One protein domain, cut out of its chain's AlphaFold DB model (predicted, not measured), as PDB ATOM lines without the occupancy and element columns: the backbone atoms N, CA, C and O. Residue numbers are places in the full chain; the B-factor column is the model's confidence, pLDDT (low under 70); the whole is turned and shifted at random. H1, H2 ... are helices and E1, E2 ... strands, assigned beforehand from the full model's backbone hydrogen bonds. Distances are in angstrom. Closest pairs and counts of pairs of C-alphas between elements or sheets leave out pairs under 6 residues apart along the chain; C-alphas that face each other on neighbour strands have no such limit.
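AT A GLANCE: This is residues 45 to 167 of the 454 residues of an uncharacterized protein of Marssonina brunnea f. sp. multigermtubi (strain MB_m1) (UniProt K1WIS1). A curled, four-stranded sheet (E2, E1, E5, E6) is partly covered by a small two-stranded hairpin (E3, E4), and the E1-E2 hairpin is drawn out at one end into a long arm of loop, residues 57 to 71. The short helices H1 and H2 lie together at the other end of the length, H3 is beside the larger sheet, and a tail through H5 sticks out with residues 158 to 165. The printed part has 123 residues with five named helices and six named strands, along the chain E1 E2 H1 H2 E3 E4 E5 H3 H4 E6 H5, mixed in class; the larger sheet, order E2, E1, E5, E6, is mixed, and the smaller is antiparallel. The whole is loose, with a radius of gyration of the C-alphas of 18.1 A and spans of 62 by 42 by 23 A.

HOW THE PARTS SIT: Begin at E1, residues 47 to 56, an inner strand with staggered pairing. Its residues 50 to 56 pair antiparallel with E2, residues 72 to 78, in a hairpin; look for N 53 and O 75, 2.8 A apart. Its residues 47 to 50 pair parallel with E5, residues 123 to 126, where N 48 and O 123 are 2.7 A apart. E6, residues 151 to 153, is parallel to E5, with no N and O within hydrogen-bond range; the C-alphas of 124 and 151, which face each other, are 5.6 A apart. E5, H3 (residues 129 to 137), H4 (residues 145 to 149) and E6 form a strand-helix-strand unit, two parallel neighbour strands with helices between, its crossover right-handed. H3 is on the sheet, at the sheet's level, with a height over the sheet of 2.3 A; its closest C-alphas to E1 are Ile 131 and Ile 52, 6.2 A. H4 is not on the sheet. Now find the hairpin of E3, residues 103 to 110, and E4, residues 113 to 117, where N 105 and O 115 are 2.9 A apart; E3 bends by 59 degrees at residue 107. The sheet E2 E1 E5 E6 and the sheet E3 E4 form a sandwich, two sheets face to face, and the parts of them that face each other are 9.7 A apart centre to centre. H1, residues 85 to 88, touches H2, residues 90 to 98, closest at the C-alphas of Phe 86 and Arg 93, 4.7 A. H5, residues 155 to 161, is close to but not clearly touching H3, closest at the C-alphas of Tyr 156 and Pro 129, 7.8 A, and about perpendicular at 72 degrees, only just. Each O i to N i+4 pair is within hydrogen-bond range in H2 and H3, but 2 of 3 in H5 and 0 of 1 in H4, where 1 of 2 O i to N i+3 pairs is; H1 is too short for such a pair.

IN THESE COORDINATES: Find C-alpha 47 at (209.153, 192.377, 341.333); from there E1 runs 27.9 A to C-alpha 56 at (210.063, 192.454, 369.255). E2 spans 18.7 A, E3 15.1 A, E4 12.8 A, H2 12.1 A and H3 11.8 A. H5 ends at C-alpha 161, at (225.897, 207.214, 342.112).

THE WHOLE: The C-alphas of Phe 65 and Glu 91 are the two farthest apart, 61.9 A. The printed part has no cut, and the link from E1 to E2, 15 residues, is long. Residues 138 to 167 have pLDDT under 70; the mean of the printed part is 75.7.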
ATOM      1  N   PRO A  45     207.588 189.369 333.860       84.25
ATOM      2  CA  PRO A  45     208.590 189.841 334.803       84.25
ATOM      3  C   PRO A  45     207.901 190.387 336.047       84.25
ATOM      4  O   PRO A  45     206.947 191.162 335.954       84.25
ATOM      5  N   ARG A  46     208.360 189.962 337.217       87.38
ATOM      6  CA  ARG A  46     207.750 190.367 338.480       87.38
ATOM      7  C   ARG A  46     208.792 190.905 339.430       87.38
ATOM      8  O   ARG A  46     209.957 190.511 339.406       87.38
ATOM      9  N   ILE A  47     208.323 191.768 340.312       86.75
ATOM     10  CA  ILE A  47     209.153 192.377 341.333       86.75
ATOM     11  C   ILE A  47     209.043 191.544 342.606       86.75
ATOM     12  O   ILE A  47     207.984 191.458 343.229       86.75
ATOM     13  N   ILE A  48     210.156 190.937 343.004       91.19
ATOM     14  CA  ILE A  48     210.293 190.235 344.269       91.19
ATOM     15  C   ILE A  48     210.666 191.242 345.341       91.19
ATOM     16  O   ILE A  48     211.817 191.662 345.452       91.19
ATOM     17  N   ARG A  49     209.686 191.611 346.158       88.50
ATOM     18  CA  ARG A  49     209.893 192.563 347.247       88.50
ATOM     19  C   ARG A  49     210.426 191.858 348.485       88.50
ATOM     20  O   ARG A  49     209.786 190.935 349.004       88.50
ATOM     21  N   ILE A  50     211.584 192.312 348.953       88.75
ATOM     22  CA  ILE A  50     212.176 191.889 350.220       88.75
ATOM     23  C   ILE A  50     211.955 192.996 351.238       88.75
ATOM     24  O   ILE A  50     212.395 194.123 351.046       88.75
ATOM     25  N   ASN A  51     211.298 192.643 352.336       86.81
ATOM     26  CA  ASN A  51     210.943 193.553 353.411       86.81
ATOM     27  C   ASN A  51     211.652 193.162 354.707       86.81
ATOM     28  O   ASN A  51     212.036 192.005 354.905       86.81
ATOM     29  N   ILE A  52     211.788 194.129 355.610       85.38
ATOM     30  CA  ILE A  52     212.171 193.889 356.999       85.38
ATOM     31  C   ILE A  52     210.908 193.785 357.860       85.38
ATOM     32  O   ILE A  52     210.085 194.697 357.920       85.38
ATOM     33  N   GLU A  53     210.796 192.677 358.579       85.62
ATOM     34  CA  GLU A  53     209.858 192.473 359.675       85.62
ATOM     35  C   GLU A  53     210.590 192.779 360.989       85.62
ATOM     36  O   GLU A  53     211.647 192.207 361.279       85.62
ATOM     37  N   ARG A  54     210.054 193.722 361.774       83.12
ATOM     38  CA  ARG A  54     210.550 194.011 363.126       83.12
ATOM     39  C   ARG A  54     210.016 192.947 364.068       83.12
ATOM     40  O   ARG A  54     208.813 192.869 364.290       83.12
ATOM     41  N   ILE A  55     210.914 192.165 364.645       82.88
ATOM     42  CA  ILE A  55     210.588 191.222 365.703       82.88
ATOM     43  C   ILE A  55     210.904 191.909 367.027       82.88
ATOM     44  O   ILE A  55     212.023 192.374 367.263       82.88
ATOM     45  N   ILE A  56     209.882 192.023 367.875       80.25
ATOM     46  CA  ILE A  56     210.063 192.454 369.255       80.25
ATOM     47  C   ILE A  56     210.605 191.244 370.000       80.25
ATOM     48  O   ILE A  56     209.852 190.338 370.358       80.25
ATOM     49  N   ASP A  57     211.911 191.226 370.236       74.25
ATOM     50  CA  ASP A  57     212.477 190.282 371.182       74.25
ATOM     51  C   ASP A  57     211.890 190.667 372.543       74.25
ATOM     52  O   ASP A  57     212.134 191.768 373.031       74.25
ATOM     53  N   GLY A  58     211.050 189.812 373.136       76.00
ATOM     54  CA  GLY A  58     210.249 190.109 374.337       76.00
ATOM     55  C   GLY A  58     211.029 190.536 375.597       76.00
ATOM     56  O   GLY A  58     210.446 190.687 376.667       76.00
ATOM     57  N   LEU A  59     212.338 190.746 375.491       75.62
ATOM     58  CA  LEU A  59     213.211 191.296 376.513       75.62
ATOM     59  C   LEU A  59     213.167 192.826 376.462       75.62
ATOM     60  O   LEU A  59     213.890 193.461 375.703       75.62
ATOM     61  N   THR A  60     212.346 193.436 377.313       76.81
ATOM     62  CA  THR A  60     212.433 194.885 377.544       76.81
ATOM     63  C   THR A  60     213.720 195.170 378.317       76.81
ATOM     64  O   THR A  60     213.842 194.759 379.470       76.81
ATOM     65  N   THR A  61     214.689 195.847 377.702       79.31
ATOM     66  CA  THR A  61     215.855 196.363 378.429       79.31
ATOM     67  C   THR A  61     215.543 197.776 378.908       79.31
ATOM     68  O   THR A  61     214.745 198.483 378.302       79.31
ATOM     69  N   TYR A  62     216.112 198.196 380.034       81.81
ATOM     70  CA  TYR A  62     215.974 199.569 380.515       81.81
ATOM     71  C   TYR A  62     217.308 200.280 380.308       81.81
ATOM     72  O   TYR A  62     218.357 199.745 380.669       81.81
ATOM     73  N   ASP A  63     217.283 201.466 379.699       81.44
ATOM     74  CA  ASP A  63     218.468 202.317 379.643       81.44
ATOM     75  C   ASP A  63     218.848 202.795 381.060       81.44
ATOM     76  O   ASP A  63     218.104 202.630 382.031       81.44
ATOM     77  N   ARG A  64     220.019 203.425 381.201       83.38
ATOM     78  CA  ARG A  64     220.496 203.955 382.496       83.38
ATOM     79  C   ARG A  64     219.578 205.016 383.128       83.38
ATOM     80  O   ARG A  64     219.824 205.423 384.257       83.38
ATOM     81  N   PHE A  65     218.574 205.497 382.396       86.81
ATOM     82  CA  PHE A  65     217.577 206.467 382.840       86.81
ATOM     83  C   PHE A  65     216.218 205.812 383.135       86.81
ATOM     84  O   PHE A  65     215.240 206.519 383.363       86.81
ATOM     85  N   GLY A  66     216.135 204.477 383.120       85.19
ATOM     86  CA  GLY A  66     214.893 203.743 383.350       85.19
ATOM     87  C   GLY A  66     213.921 203.788 382.169       85.19
ATOM     88  O   GLY A  66     212.757 203.429 382.334       85.19
ATOM     89  N   ARG A  67     214.358 204.200 380.971       85.56
ATOM     90  CA  ARG A  67     213.520 204.138 379.768       85.56
ATOM     91  C   ARG A  67     213.597 202.746 379.175       85.56
ATOM     92  O   ARG A  67     214.678 202.260 378.847       85.56
ATOM     93  N   ALA A  68     212.437 202.121 379.028       80.25
ATOM     94  CA  ALA A  68     212.298 200.860 378.325       80.25
ATOM     95  C   ALA A  68     212.775 201.024 376.871       80.25
ATOM     96  O   ALA A  68     212.139 201.702 376.067       80.25
ATOM     97  N   SER A  69     213.895 200.394 376.539       78.56
ATOM     98  CA  SER A  69     214.341 200.155 375.176       78.56
ATOM     99  C   SER A  69     213.994 198.714 374.838       78.56
ATOM    100  O   SER A  69     214.491 197.776 375.456       78.56
ATOM    101  N   ARG A  70     213.125 198.503 373.852       75.50
ATOM    102  CA  ARG A  70     212.913 197.160 373.310       75.50
ATOM    103  C   ARG A  70     213.939 196.960 372.197       75.50
ATOM    104  O   ARG A  70     213.824 197.641 371.179       75.50
ATOM    105  N   PRO A  71     214.979 196.127 372.380       76.50
ATOM    106  CA  PRO A  71     215.828 195.756 371.264       76.50
ATOM    107  C   PRO A  71     214.944 195.084 370.208       76.50
ATOM    108  O   PRO A  71     214.182 194.167 370.509       76.50
ATOM    109  N   TYR A  72     215.013 195.588 368.980       77.62
ATOM    110  CA  TYR A  72     214.349 194.968 367.840       77.62
ATOM    111  C   TYR A  72     215.370 194.105 367.116       77.62
ATOM    112  O   TYR A  72     216.459 194.585 366.785       77.62
ATOM    113  N   THR A  73     215.010 192.859 366.823       81.25
ATOM    114  CA  THR A  73     215.682 192.122 365.756       81.25
ATOM    115  C   THR A  73     214.931 192.336 364.456       81.25
ATOM    116  O   THR A  73     213.713 192.517 364.415       81.25
ATOM    117  N   TYR A  74     215.682 192.368 363.365       81.25
ATOM    118  CA  TYR A  74     215.126 192.511 362.033       81.25
ATOM    119  C   TYR A  74     215.204 191.161 361.338       81.25
ATOM    120  O   TYR A  74     216.281 190.571 361.230       81.25
ATOM    121  N   LYS A  75     214.062 190.672 360.855       88.38
ATOM    122  CA  LYS A  75     213.988 189.470 360.029       88.38
ATOM    123  C   LYS A  75     213.587 189.864 358.622       88.38
ATOM    124  O   LYS A  75     212.583 190.537 358.421       88.38
ATOM    125  N   LEU A  76     214.361 189.429 357.638       88.94
ATOM    126  CA  LEU A  76     213.980 189.622 356.246       88.94
ATOM    127  C   LEU A  76     212.833 188.668 355.894       88.94
ATOM    128  O   LEU A  76     212.846 187.492 356.267       88.94
ATOM    129  N   LYS A  77     211.853 189.167 355.149       91.44
ATOM    130  CA  LYS A  77     210.701 188.410 354.658       91.44
ATOM    131  C   LYS A  77     210.432 188.818 353.217       91.44
ATOM    132  O   LYS A  77     210.485 189.994 352.880       91.44
ATOM    133  N   SER A  78     210.138 187.844 352.365       90.88
ATOM    134  CA  SER A  78     209.564 188.139 351.054       90.88
ATOM    135  C   SER A  78     208.048 188.130 351.163       90.88
ATOM    136  O   SER A  78     207.481 187.209 351.756       90.88
ATOM    137  N   CYS A  79     207.411 189.138 350.575       85.50
ATOM    138  CA  CYS A  79     205.954 189.192 350.423       85.50
ATOM    139  C   CYS A  79     205.489 188.636 349.074       85.50
ATOM    140  O   CYS A  79     204.307 188.657 348.760       85.50
ATOM    141  N   SER A  80     206.417 188.141 348.255       88.38
ATOM    142  CA  SER A  80     206.091 187.692 346.905       88.38
ATOM    143  C   SER A  80     205.471 186.302 346.946       88.38
ATOM    144  O   SER A  80     206.077 185.358 347.462       88.38
ATOM    145  N   THR A  81     204.284 186.158 346.362       90.75
ATOM    146  CA  THR A  81     203.650 184.853 346.155       90.75
ATOM    147  C   THR A  81     204.475 184.011 345.182       90.75
ATOM    148  O   THR A  81     205.291 184.525 344.408       90.75
ATOM    149  N   ALA A  82     204.328 182.686 345.218       91.62
ATOM    150  CA  ALA A  82     204.943 181.864 344.183       91.62
ATOM    151  C   ALA A  82     204.228 182.116 342.837       91.62
ATOM    152  O   ALA A  82     203.030 182.399 342.831       91.62
ATOM    153  N   PRO A  83     204.932 182.031 341.692       92.56
ATOM    154  CA  PRO A  83     204.292 182.176 340.388       92.56
ATOM    155  C   PRO A  83     203.140 181.182 340.239       92.56
ATOM    156  O   PRO A  83     203.242 180.047 340.716       92.56
ATOM    157  N   ALA A  84     202.072 181.571 339.539       88.31
ATOM    158  CA  ALA A  84     200.860 180.755 339.431       88.31
ATOM    159  C   ALA A  84     201.143 179.320 338.943       88.31
ATOM    160  O   ALA A  84     200.525 178.376 339.435       88.31
ATOM    161  N   MET A  85     202.143 179.111 338.074       89.94
ATOM    162  CA  MET A  85     202.559 177.774 337.618       89.94
ATOM    163  C   MET A  85     202.940 176.804 338.745       89.94
ATOM    164  O   MET A  85     202.784 175.594 338.582       89.94
ATOM    165  N   PHE A  86     203.398 177.291 339.901       91.75
ATOM    166  CA  PHE A  86     203.710 176.434 341.047       91.75
ATOM    167  C   PHE A  86     202.461 175.890 341.756       91.75
ATOM    168  O   PHE A  86     202.564 174.884 342.474       91.75
ATOM    169  N   HIS A  87     201.305 176.517 341.524       88.56
ATOM    170  CA  HIS A  87     200.021 176.195 342.144       88.56
ATOM    171  C   HIS A  87     199.099 175.351 341.255       88.56
ATOM    172  O   HIS A  87     198.173 174.745 341.782       88.56
ATOM    173  N   VAL A  88     199.350 175.256 339.941       86.44
ATOM    174  CA  VAL A  88     198.438 174.551 339.020       86.44
ATOM    175  C   VAL A  88     198.508 173.030 339.179       86.44
ATOM    176  O   VAL A  88     197.539 172.390 339.572       86.44
ATOM    177  N   ASN A  89     199.642 172.422 338.826       89.62
ATOM    178  CA  ASN A  89     199.860 170.978 338.929       89.62
ATOM    179  C   ASN A  89     201.366 170.652 338.887       89.62
ATOM    180  O   ASN A  89     202.216 171.529 338.719       89.62
ATOM    181  N   THR A  90     201.712 169.374 339.054       92.44
ATOM    182  CA  THR A  90     203.111 168.913 339.060       92.44
ATOM    183  C   THR A  90     203.828 169.151 337.728       92.44
ATOM    184  O   THR A  90     205.019 169.447 337.723       92.44
ATOM    185  N   GLU A  91     203.123 169.057 336.600       93.00
ATOM    186  CA  GLU A  91     203.703 169.289 335.274       93.00
ATOM    187  C   GLU A  91     204.076 170.764 335.073       93.00
ATOM    188  O   GLU A  91     205.210 171.054 334.694       93.00
ATOM    189  N   ALA A  92     203.175 171.689 335.413       92.94
ATOM    190  CA  ALA A  92     203.411 173.130 335.365       92.94
ATOM    191  C   ALA A  92     204.589 173.537 336.261       92.94
ATOM    192  O   ALA A  92     205.464 174.296 335.847       92.94
ATOM    193  N   ARG A  93     204.674 172.960 337.467       94.31
ATOM    194  CA  ARG A  93     205.802 173.170 338.382       94.31
ATOM    195  C   ARG A  93     207.127 172.701 337.782       94.31
ATOM    196  O   ARG A  93     208.130 173.405 337.867       94.31
ATOM    197  N   ASN A  94     207.137 171.526 337.159       94.69
ATOM    198  CA  ASN A  94     208.329 171.004 336.498       94.69
ATOM    199  C   ASN A  94     208.724 171.859 335.290       94.69
ATOM    200  O   ASN A  94     209.915 172.051 335.060       94.69
ATOM    201  N   ALA A  95     207.759 172.394 334.542       93.75
ATOM    202  CA  ALA A  95     208.034 173.340 333.469       93.75
ATOM    203  C   ALA A  95     208.626 174.651 334.014       93.75
ATOM    204  O   ALA A  95     209.622 175.129 333.479       93.75
ATOM    205  N   ALA A  96     208.101 175.185 335.123       94.62
ATOM    206  CA  ALA A  96     208.648 176.374 335.784       94.62
ATOM    207  C   ALA A  96     210.138 176.220 336.107       94.62
ATOM    208  O   ALA A  96     210.947 177.087 335.787       94.62
ATOM    209  N   ILE A  97     210.501 175.084 336.701       95.38
ATOM    210  CA  ILE A  97     211.872 174.807 337.130       95.38
ATOM    211  C   ILE A  97     212.772 174.519 335.923       95.38
ATOM    212  O   ILE A  97     213.823 175.132 335.770       95.38
ATOM    213  N   ASN A  98     212.367 173.588 335.055       95.12
ATOM    214  CA  ASN A  98     213.252 173.050 334.018       95.12
ATOM    215  C   ASN A  98     213.278 173.884 332.733       95.12
ATOM    216  O   ASN A  98     214.290 173.883 332.041       95.12
ATOM    217  N   MET A  99     212.171 174.544 332.379       91.81
ATOM    218  CA  MET A  99     212.057 175.306 331.127       91.81
ATOM    219  C   MET A  99     212.268 176.798 331.350       91.81
ATOM    220  O   MET A  99     212.928 177.444 330.545       91.81
ATOM    221  N   HIS A 100     211.726 177.337 332.445       92.12
ATOM    222  CA  HIS A 100     211.772 178.774 332.726       92.12
ATOM    223  C   HIS A 100     212.877 179.167 333.709       92.12
ATOM    224  O   HIS A 100     213.018 180.344 334.005       92.12
ATOM    225  N   GLY A 101     213.670 178.217 334.212       94.12
ATOM    226  CA  GLY A 101     214.846 178.515 335.037       94.12
ATOM    227  C   GLY A 101     214.533 179.013 336.449       94.12
ATOM    228  O   GLY A 101     215.406 179.592 337.097       94.12
ATOM    229  N   TYR A 102     213.315 178.793 336.955       95.69
ATOM    230  CA  TYR A 102     212.996 179.142 338.336       95.69
ATOM    231  C   TYR A 102     213.773 178.268 339.323       95.69
ATOM    232  O   TYR A 102     213.817 177.042 339.212       95.69
ATOM    233  N   SER A 103     214.312 178.901 340.358       96.00
ATOM    234  CA  SER A 103     215.028 178.227 341.441       96.00
ATOM    235  C   SER A 103     214.554 178.723 342.804       96.00
ATOM    236  O   SER A 103     214.091 179.855 342.936       96.00
ATOM    237  N   LYS A 104     214.641 177.866 343.829       96.31
ATOM    238  CA  LYS A 104     214.440 178.302 345.215       96.31
ATOM    239  C   LYS A 104     215.650 179.123 345.636       96.31
ATOM    240  O   LYS A 104     216.772 178.624 345.588       96.31
ATOM    241  N   ALA A 105     215.417 180.345 346.082       92.38
ATOM    242  CA  ALA A 105     216.464 181.246 346.526       92.38
ATOM    243  C   ALA A 105     216.128 181.876 347.879       92.38
ATOM    244  O   ALA A 105     214.994 181.818 348.358       92.38
ATOM    245  N   LEU A 106     217.148 182.495 348.479       90.81
ATOM    246  CA  LEU A 106     217.054 183.315 349.691       90.81
ATOM    247  C   LEU A 106     216.606 182.568 350.963       90.81
ATOM    248  O   LEU A 106     216.350 183.210 351.975       90.81
ATOM    249  N   GLU A 107     216.592 181.230 350.962       92.31
ATOM    250  CA  GLU A 107     216.118 180.420 352.099       92.31
ATOM    251  C   GLU A 107     216.837 180.734 353.414       92.31
ATOM    252  O   GLU A 107     216.215 181.011 354.440       92.31
ATOM    253  N   SER A 108     218.169 180.776 353.365       85.62
ATOM    254  CA  SER A 108     218.993 181.127 354.525       85.62
ATOM    255  C   SER A 108     218.788 182.571 354.991       85.62
ATOM    256  O   SER A 108     219.197 182.910 356.098       85.62
ATOM    257  N   ARG A 109     218.186 183.434 354.160       84.81
ATOM    258  CA  ARG A 109     218.099 184.890 354.374       84.81
ATOM    259  C   ARG A 109     216.751 185.326 354.876       84.81
ATOM    260  O   ARG A 109     216.685 186.230 355.696       84.81
ATOM    261  N   LEU A 110     215.701 184.630 354.466       89.00
ATOM    262  CA  LEU A 110     214.342 184.901 354.920       89.00
ATOM    263  C   LEU A 110     213.950 183.981 356.088       89.00
ATOM    264  O   LEU A 110     212.800 183.563 356.226       89.00
ATOM    265  N   GLY A 111     214.940 183.618 356.913       86.56
ATOM    266  CA  GLY A 111     214.786 182.779 358.100       86.56
ATOM    267  C   GLY A 111     214.120 181.432 357.826       86.56
ATOM    268  O   GLY A 111     213.140 181.097 358.491       86.56
ATOM    269  N   GLY A 112     214.626 180.700 356.830       89.44
ATOM    270  CA  GLY A 112     214.153 179.368 356.443       89.44
ATOM    271  C   GLY A 112     213.023 179.368 355.412       89.44
ATOM    272  O   GLY A 112     212.582 178.303 354.996       89.44
ATOM    273  N   LYS A 113     212.539 180.539 354.981       91.25
ATOM    274  CA  LYS A 113     211.574 180.654 353.879       91.25
ATOM    275  C   LYS A 113     212.307 180.938 352.576       91.25
ATOM    276  O   LYS A 113     213.209 181.761 352.550       91.25
ATOM    277  N   TYR A 114     211.905 180.305 351.484       94.62
ATOM    278  CA  TYR A 114     212.481 180.553 350.163       94.62
ATOM    279  C   TYR A 114     211.492 181.288 349.258       94.62
ATOM    280  O   TYR A 114     210.282 181.252 349.475       94.62
ATOM    281  N   VAL A 115     212.020 181.902 348.204       94.94
ATOM    282  CA  VAL A 115     211.237 182.469 347.100       94.94
ATOM    283  C   VAL A 115     211.622 181.739 345.823       94.94
ATOM    284  O   VAL A 115     212.784 181.374 345.644       94.94
ATOM    285  N   TRP A 116     210.655 181.500 344.942       96.38
ATOM    286  CA  TRP A 116     210.941 181.046 343.583       96.38
ATOM    287  C   TRP A 116     211.354 182.242 342.736       96.38
ATOM    288  O   TRP A 116     210.557 183.158 342.561       96.38
ATOM    289  N   ILE A 117     212.585 182.229 342.231       94.88
ATOM    290  CA  ILE A 117     213.162 183.340 341.472       94.88
ATOM    291  C   ILE A 117     213.614 182.835 340.112       94.88
ATOM    292  O   ILE A 117     214.336 181.834 340.027       94.88
ATOM    293  N   ASN A 118     213.197 183.538 339.066       94.12
ATOM    294  CA  ASN A 118     213.836 183.484 337.764       94.12
ATOM    295  C   ASN A 118     214.836 184.638 337.665       94.12
ATOM    296  O   ASN A 118     214.442 185.766 337.413       94.12
ATOM    297  N   TRP A 119     216.125 184.356 337.841       88.06
ATOM    298  CA  TRP A 119     217.167 185.391 337.875       88.06
ATOM    299  C   TRP A 119     217.268 186.221 336.592       88.06
ATOM    300  O   TRP A 119     217.756 187.332 336.632       88.06
ATOM    301  N   THR A 120     216.793 185.701 335.460       87.00
ATOM    302  CA  THR A 120     216.849 186.408 334.172       87.00
ATOM    303  C   THR A 120     215.648 187.328 333.946       87.00
ATOM    304  O   THR A 120     215.675 188.148 333.035       87.00
ATOM    305  N   ARG A 121     214.561 187.164 334.708       86.19
ATOM    306  CA  ARG A 121     213.295 187.882 334.463       86.19
ATOM    307  C   ARG A 121     212.742 188.600 335.681       86.19
ATOM    308  O   ARG A 121     212.043 189.591 335.517       86.19
ATOM    309  N   ASP A 122     212.987 188.079 336.871       90.38
ATOM    310  CA  ASP A 122     212.472 188.648 338.104       90.38
ATOM    311  C   ASP A 122     213.463 189.691 338.623       90.38
ATOM    312  O   ASP A 122     214.660 189.428 338.707       90.38
ATOM    313  N   ALA A 123     212.950 190.846 339.034       86.12
ATOM    314  CA  ALA A 123     213.743 191.875 339.696       86.12
ATOM    315  C   ALA A 123     213.579 191.745 341.210       86.12
ATOM    316  O   ALA A 123     212.462 191.581 341.698       86.12
ATOM    317  N   ILE A 124     214.663 191.847 341.978       88.88
ATOM    318  CA  ILE A 124     214.566 191.954 343.438       88.88
ATOM    319  C   ILE A 124     214.487 193.433 343.802       88.88
ATOM    320  O   ILE A 124     215.416 194.179 343.516       88.88
ATOM    321  N   TYR A 125     213.400 193.830 344.463       85.75
ATOM    322  CA  TYR A 125     213.220 195.178 344.988       85.75
ATOM    323  C   TYR A 125     213.478 195.212 346.489       85.75
ATOM    324  O   TYR A 125     212.936 194.408 347.261       85.75
ATOM    325  N   ILE A 126     214.306 196.172 346.881       82.50
ATOM    326  CA  ILE A 126     214.690 196.454 348.256       82.50
ATOM    327  C   ILE A 126     214.357 197.924 348.516       82.50
ATOM    328  O   ILE A 126     214.984 198.795 347.912       82.50
ATOM    329  N   SER A 127     213.372 198.187 349.381       77.44
ATOM    330  CA  SER A 127     212.818 199.535 349.576       77.44
ATOM    331  C   SER A 127     213.769 200.484 350.301       77.44
ATOM    332  O   SER A 127     213.801 201.665 349.972       77.44
ATOM    333  N   THR A 128     214.582 199.988 351.246       78.00
ATOM    334  CA  THR A 128     215.461 200.857 352.048       78.00
ATOM    335  C   THR A 128     216.924 200.408 352.096       78.00
ATOM    336  O   THR A 128     217.229 199.208 352.015       78.00
ATOM    337  N   PRO A 129     217.865 201.354 352.299       73.38
ATOM    338  CA  PRO A 129     219.275 201.044 352.517       73.38
ATOM    339  C   PRO A 129     219.524 200.105 353.704       73.38
ATOM    340  O   PRO A 129     220.447 199.294 353.654       73.38
ATOM    341  N   GLU A 130     218.706 200.159 354.758       77.62
ATOM    342  CA  GLU A 130     218.811 199.272 355.921       77.62
ATOM    343  C   GLU A 130     218.458 197.829 355.555       77.62
ATOM    344  O   GLU A 130     219.129 196.897 356.004       77.62
ATOM    345  N   ILE A 131     217.443 197.632 354.702       78.38
ATOM    346  CA  ILE A 131     217.096 196.311 354.165       78.38
ATOM    347  C   ILE A 131     218.239 195.794 353.304       78.38
ATOM    348  O   ILE A 131     218.647 194.643 353.470       78.38
ATOM    349  N   LEU A 132     218.805 196.639 352.439       79.75
ATOM    350  CA  LEU A 132     219.952 196.268 351.616       79.75
ATOM    351  C   LEU A 132     221.150 195.889 352.489       79.75
ATOM    352  O   LEU A 132     221.782 194.857 352.265       79.75
ATOM    353  N   GLN A 133     221.435 196.680 353.522       77.50
ATOM    354  CA  GLN A 133     222.514 196.408 354.455       77.50
ATOM    355  C   GLN A 133     222.281 195.093 355.200       77.50
ATOM    356  O   GLN A 133     223.182 194.264 355.223       77.50
ATOM    357  N   ALA A 134     221.089 194.848 355.746       77.00
ATOM    358  CA  ALA A 134     220.759 193.588 356.413       77.00
ATOM    359  C   ALA A 134     220.859 192.386 355.453       77.00
ATOM    360  O   ALA A 134     221.435 191.342 355.788       77.00
ATOM    361  N   PHE A 135     220.360 192.552 354.227       79.06
ATOM    362  CA  PHE A 135     220.444 191.564 353.157       79.06
ATOM    363  C   PHE A 135     221.905 191.243 352.817       79.06
ATOM    364  O   PHE A 135     222.285 190.071 352.763       79.06
ATOM    365  N   CYS A 136     222.765 192.255 352.708       78.19
ATOM    366  CA  CYS A 136     224.191 192.085 352.450       78.19
ATOM    367  C   CYS A 136     224.973 191.548 353.656       78.19
ATOM    368  O   CYS A 136     225.831 190.684 353.490       78.19
ATOM    369  N   SER A 137     224.687 192.001 354.875       74.75
ATOM    370  CA  SER A 137     225.370 191.561 356.099       74.75
ATOM    371  C   SER A 137     225.133 190.085 356.379       74.75
ATOM    372  O   SER A 137     226.041 189.383 356.823       74.75
ATOM    373  N   SER A 138     223.958 189.569 356.023       65.62
ATOM    374  CA  SER A 138     223.714 188.134 356.093       65.62
ATOM    375  C   SER A 138     224.616 187.332 355.129       65.62
ATOM    376  O   SER A 138     224.763 186.124 355.307       65.62
ATOM    377  N   LEU A 139     225.229 187.949 354.087       58.81
ATOM    378  CA  LEU A 139     226.021 187.271 353.028       58.81
ATOM    379  C   LEU A 139     227.362 186.710 353.475       58.81
ATOM    380  O   LEU A 139     227.972 185.981 352.699       58.81
ATOM    381  N   GLY A 140     227.809 186.975 354.701       55.59
ATOM    382  CA  GLY A 140     229.100 186.468 355.164       55.59
ATOM    383  C   GLY A 140     230.286 186.957 354.315       55.59
ATOM    384  O   GLY A 140     231.352 186.354 354.366       55.59
ATOM    385  N   GLY A 141     230.114 188.042 353.541       45.78
ATOM    386  CA  GLY A 141     231.210 188.770 352.895       45.78
ATOM    387  C   GLY A 141     231.391 188.632 351.375       45.78
ATOM    388  O   GLY A 141     232.371 189.172 350.872       45.78
ATOM    389  N   ALA A 142     230.499 187.987 350.609       44.62
ATOM    390  CA  ALA A 142     230.558 188.072 349.138       44.62
ATOM    391  C   ALA A 142     229.183 187.922 348.463       44.62
ATOM    392  O   ALA A 142     228.532 186.885 348.579       44.62
ATOM    393  N   LEU A 143     228.766 188.945 347.710       47.91
ATOM    394  CA  LEU A 143     227.725 188.815 346.684       47.91
ATOM    395  C   LEU A 143     228.284 187.947 345.548       47.91
ATOM    396  O   LEU A 143     229.391 188.211 345.072       47.91
ATOM    397  N   THR A 144     227.548 186.924 345.108       46.59
ATOM    398  CA  THR A 144     227.899 186.239 343.858       46.59
ATOM    399  C   THR A 144     227.747 187.219 342.684       46.59
ATOM    400  O   THR A 144     226.903 188.114 342.760       46.59
ATOM    401  N   PRO A 145     228.541 187.089 341.604       42.72
ATOM    402  CA  PRO A 145     228.491 188.010 340.463       42.72
ATOM    403  C   PRO A 145     227.076 188.209 339.901       42.72
ATOM    404  O   PRO A 145     226.672 189.340 339.675       42.72
ATOM    405  N   ASN A 146     226.282 187.137 339.820       40.56
ATOM    406  CA  ASN A 146     224.924 187.174 339.263       40.56
ATOM    407  C   ASN A 146     223.926 187.999 340.097       40.56
ATOM    408  O   ASN A 146     222.954 188.493 339.559       40.56
ATOM    409  N   VAL A 147     224.139 188.170 341.408       47.47
ATOM    410  CA  VAL A 147     223.233 188.986 342.245       47.47
ATOM    411  C   VAL A 147     223.547 190.480 342.103       47.47
ATOM    412  O   VAL A 147     222.737 191.310 342.487       47.47
ATOM    413  N   ARG A 148     224.724 190.848 341.577       47.97
ATOM    414  CA  ARG A 148     225.125 192.256 341.439       47.97
ATOM    415  C   ARG A 148     224.520 192.952 340.224       47.97
ATOM    416  O   ARG A 148     224.358 194.161 340.294       47.97
ATOM    417  N   GLU A 149     224.239 192.221 339.147       38.47
ATOM    418  CA  GLU A 149     223.759 192.797 337.880       38.47
ATOM    419  C   GLU A 149     222.227 192.941 337.842       38.47
ATOM    420  O   GLU A 149     221.731 193.896 337.258       38.47
ATOM    421  N   ASP A 150     221.490 192.078 338.554       38.06
ATOM    422  CA  ASP A 150     220.015 192.024 338.519       38.06
ATOM    423  C   ASP A 150     219.332 192.660 339.754       38.06
ATOM    424  O   ASP A 150     218.122 192.527 339.970       38.06
ATOM    425  N   LEU A 151     220.103 193.329 340.621       41.50
ATOM    426  CA  LEU A 151     219.572 193.991 341.813       41.50
ATOM    427  C   LEU A 151     219.137 195.420 341.476       41.50
ATOM    428  O   LEU A 151     219.947 196.345 341.494       41.50
ATOM    429  N   HIS A 152     217.840 195.607 341.241       43.69
ATOM    430  CA  HIS A 152     217.246 196.939 341.196       43.69
ATOM    431  C   HIS A 152     217.150 197.500 342.614       43.69
ATOM    432  O   HIS A 152     216.218 197.217 343.370       43.69
ATOM    433  N   VAL A 153     218.143 198.302 342.982       44.25
ATOM    434  CA  VAL A 153     218.056 199.130 344.180       44.25
ATOM    435  C   VAL A 153     217.269 200.387 343.822       44.25
ATOM    436  O   VAL A 153     217.520 200.987 342.781       44.25
ATOM    437  N   GLY A 154     216.291 200.754 344.654       38.53
ATOM    438  CA  GLY A 154     215.468 201.946 344.440       38.53
ATOM    439  C   GLY A 154     216.287 203.247 344.307       38.53
ATOM    440  O   GLY A 154     217.489 203.268 344.605       38.53
ATOM    441  N   PRO A 155     215.641 204.353 343.893       36.44
ATOM    442  CA  PRO A 155     216.282 205.612 343.486       36.44
ATOM    443  C   PRO A 155     217.202 206.253 344.542       36.44
ATOM    444  O   PRO A 155     218.083 207.034 344.192       36.44
ATOM    445  N   TYR A 156     217.107 205.854 345.813       36.28
ATOM    446  CA  TYR A 156     218.027 206.277 346.877       36.28
ATOM    447  C   TYR A 156     219.511 205.957 346.616       36.28
ATOM    448  O   TYR A 156     220.378 206.609 347.196       36.28
ATOM    449  N   LEU A 157     219.840 204.965 345.772       34.84
ATOM    450  CA  LEU A 157     221.230 204.743 345.349       34.84
ATOM    451  C   LEU A 157     221.631 205.544 344.104       34.84
ATOM    452  O   LEU A 157     222.822 205.804 343.964       34.84
ATOM    453  N   ALA A 158     220.694 205.989 343.261       36.25
ATOM    454  CA  ALA A 158     221.008 206.853 342.118       36.25
ATOM    455  C   ALA A 158     221.528 208.229 342.591       36.25
ATOM    456  O   ALA A 158     222.532 208.715 342.080       36.25
ATOM    457  N   GLU A 159     220.978 208.771 343.686       37.91
ATOM    458  CA  GLU A 159     221.550 209.943 344.386       37.91
ATOM    459  C   GLU A 159     222.958 209.677 344.971       37.91
ATOM    460  O   GLU A 159     223.739 210.600 345.213       37.91
ATOM    461  N   ILE A 160     223.320 208.411 345.214       37.53
ATOM    462  CA  ILE A 160     224.647 208.008 345.708       37.53
ATOM    463  C   ILE A 160     225.618 207.733 344.539       37.53
ATOM    464  O   ILE A 160     226.834 207.864 344.721       37.53
ATOM    465  N   GLU A 161     225.115 207.402 343.344       32.72
ATOM    466  CA  GLU A 161     225.897 207.214 342.112       32.72
ATOM    467  C   GLU A 161     226.469 208.528 341.559       32.72
ATOM    468  O   GLU A 161     227.579 208.518 341.021       32.72
ATOM    469  N   GLU A 162     225.817 209.672 341.798       40.28
ATOM    470  CA  GLU A 162     226.312 210.993 341.368       40.28
ATOM    471  C   GLU A 162     227.531 211.510 342.157       40.28
ATOM    472  O   GLU A 162     228.119 212.536 341.813       40.28
ATOM    473  N   THR A 163     227.995 210.783 343.183       36.94
ATOM    474  CA  THR A 163     229.316 211.023 343.790       36.94
ATOM    475  C   THR A 163     230.281 209.877 343.468       36.94
ATOM    476  O   THR A 163     230.287 208.856 344.172       36.94
ATOM    477  N   PRO A 164     231.169 210.029 342.460       31.89
ATOM    478  CA  PRO A 164     232.186 209.033 342.145       31.89
ATOM    479  C   PRO A 164     233.029 208.726 343.389       31.89
ATOM    480  O   PRO A 164     233.799 209.554 343.868       31.89
ATOM    481  N   GLY A 165     232.856 207.526 343.950       38.47
ATOM    482  CA  GLY A 165     233.619 207.046 345.106       38.47
ATOM    483  C   GLY A 165     232.795 206.657 346.333       38.47
ATOM    484  O   GLY A 165     233.319 205.929 347.176       38.47
ATOM    485  N   ARG A 166     231.513 207.036 346.444       42.53
ATOM    486  CA  ARG A 166     230.704 206.726 347.641       42.53
ATOM    487  C   ARG A 166     230.188 205.286 347.666       42.53
ATOM    488  O   ARG A 166     230.371 204.617 348.677       42.53
ATOM    489  N   LEU A 167     229.688 204.758 346.548       38.06
ATOM    490  CA  LEU A 167     229.336 203.335 346.408       38.06
ATOM    491  C   LEU A 167     230.565 202.423 346.530       38.06
ATOM    492  O   LEU A 167     230.541 201.451 347.276       38.06
TER     493      LEU A 167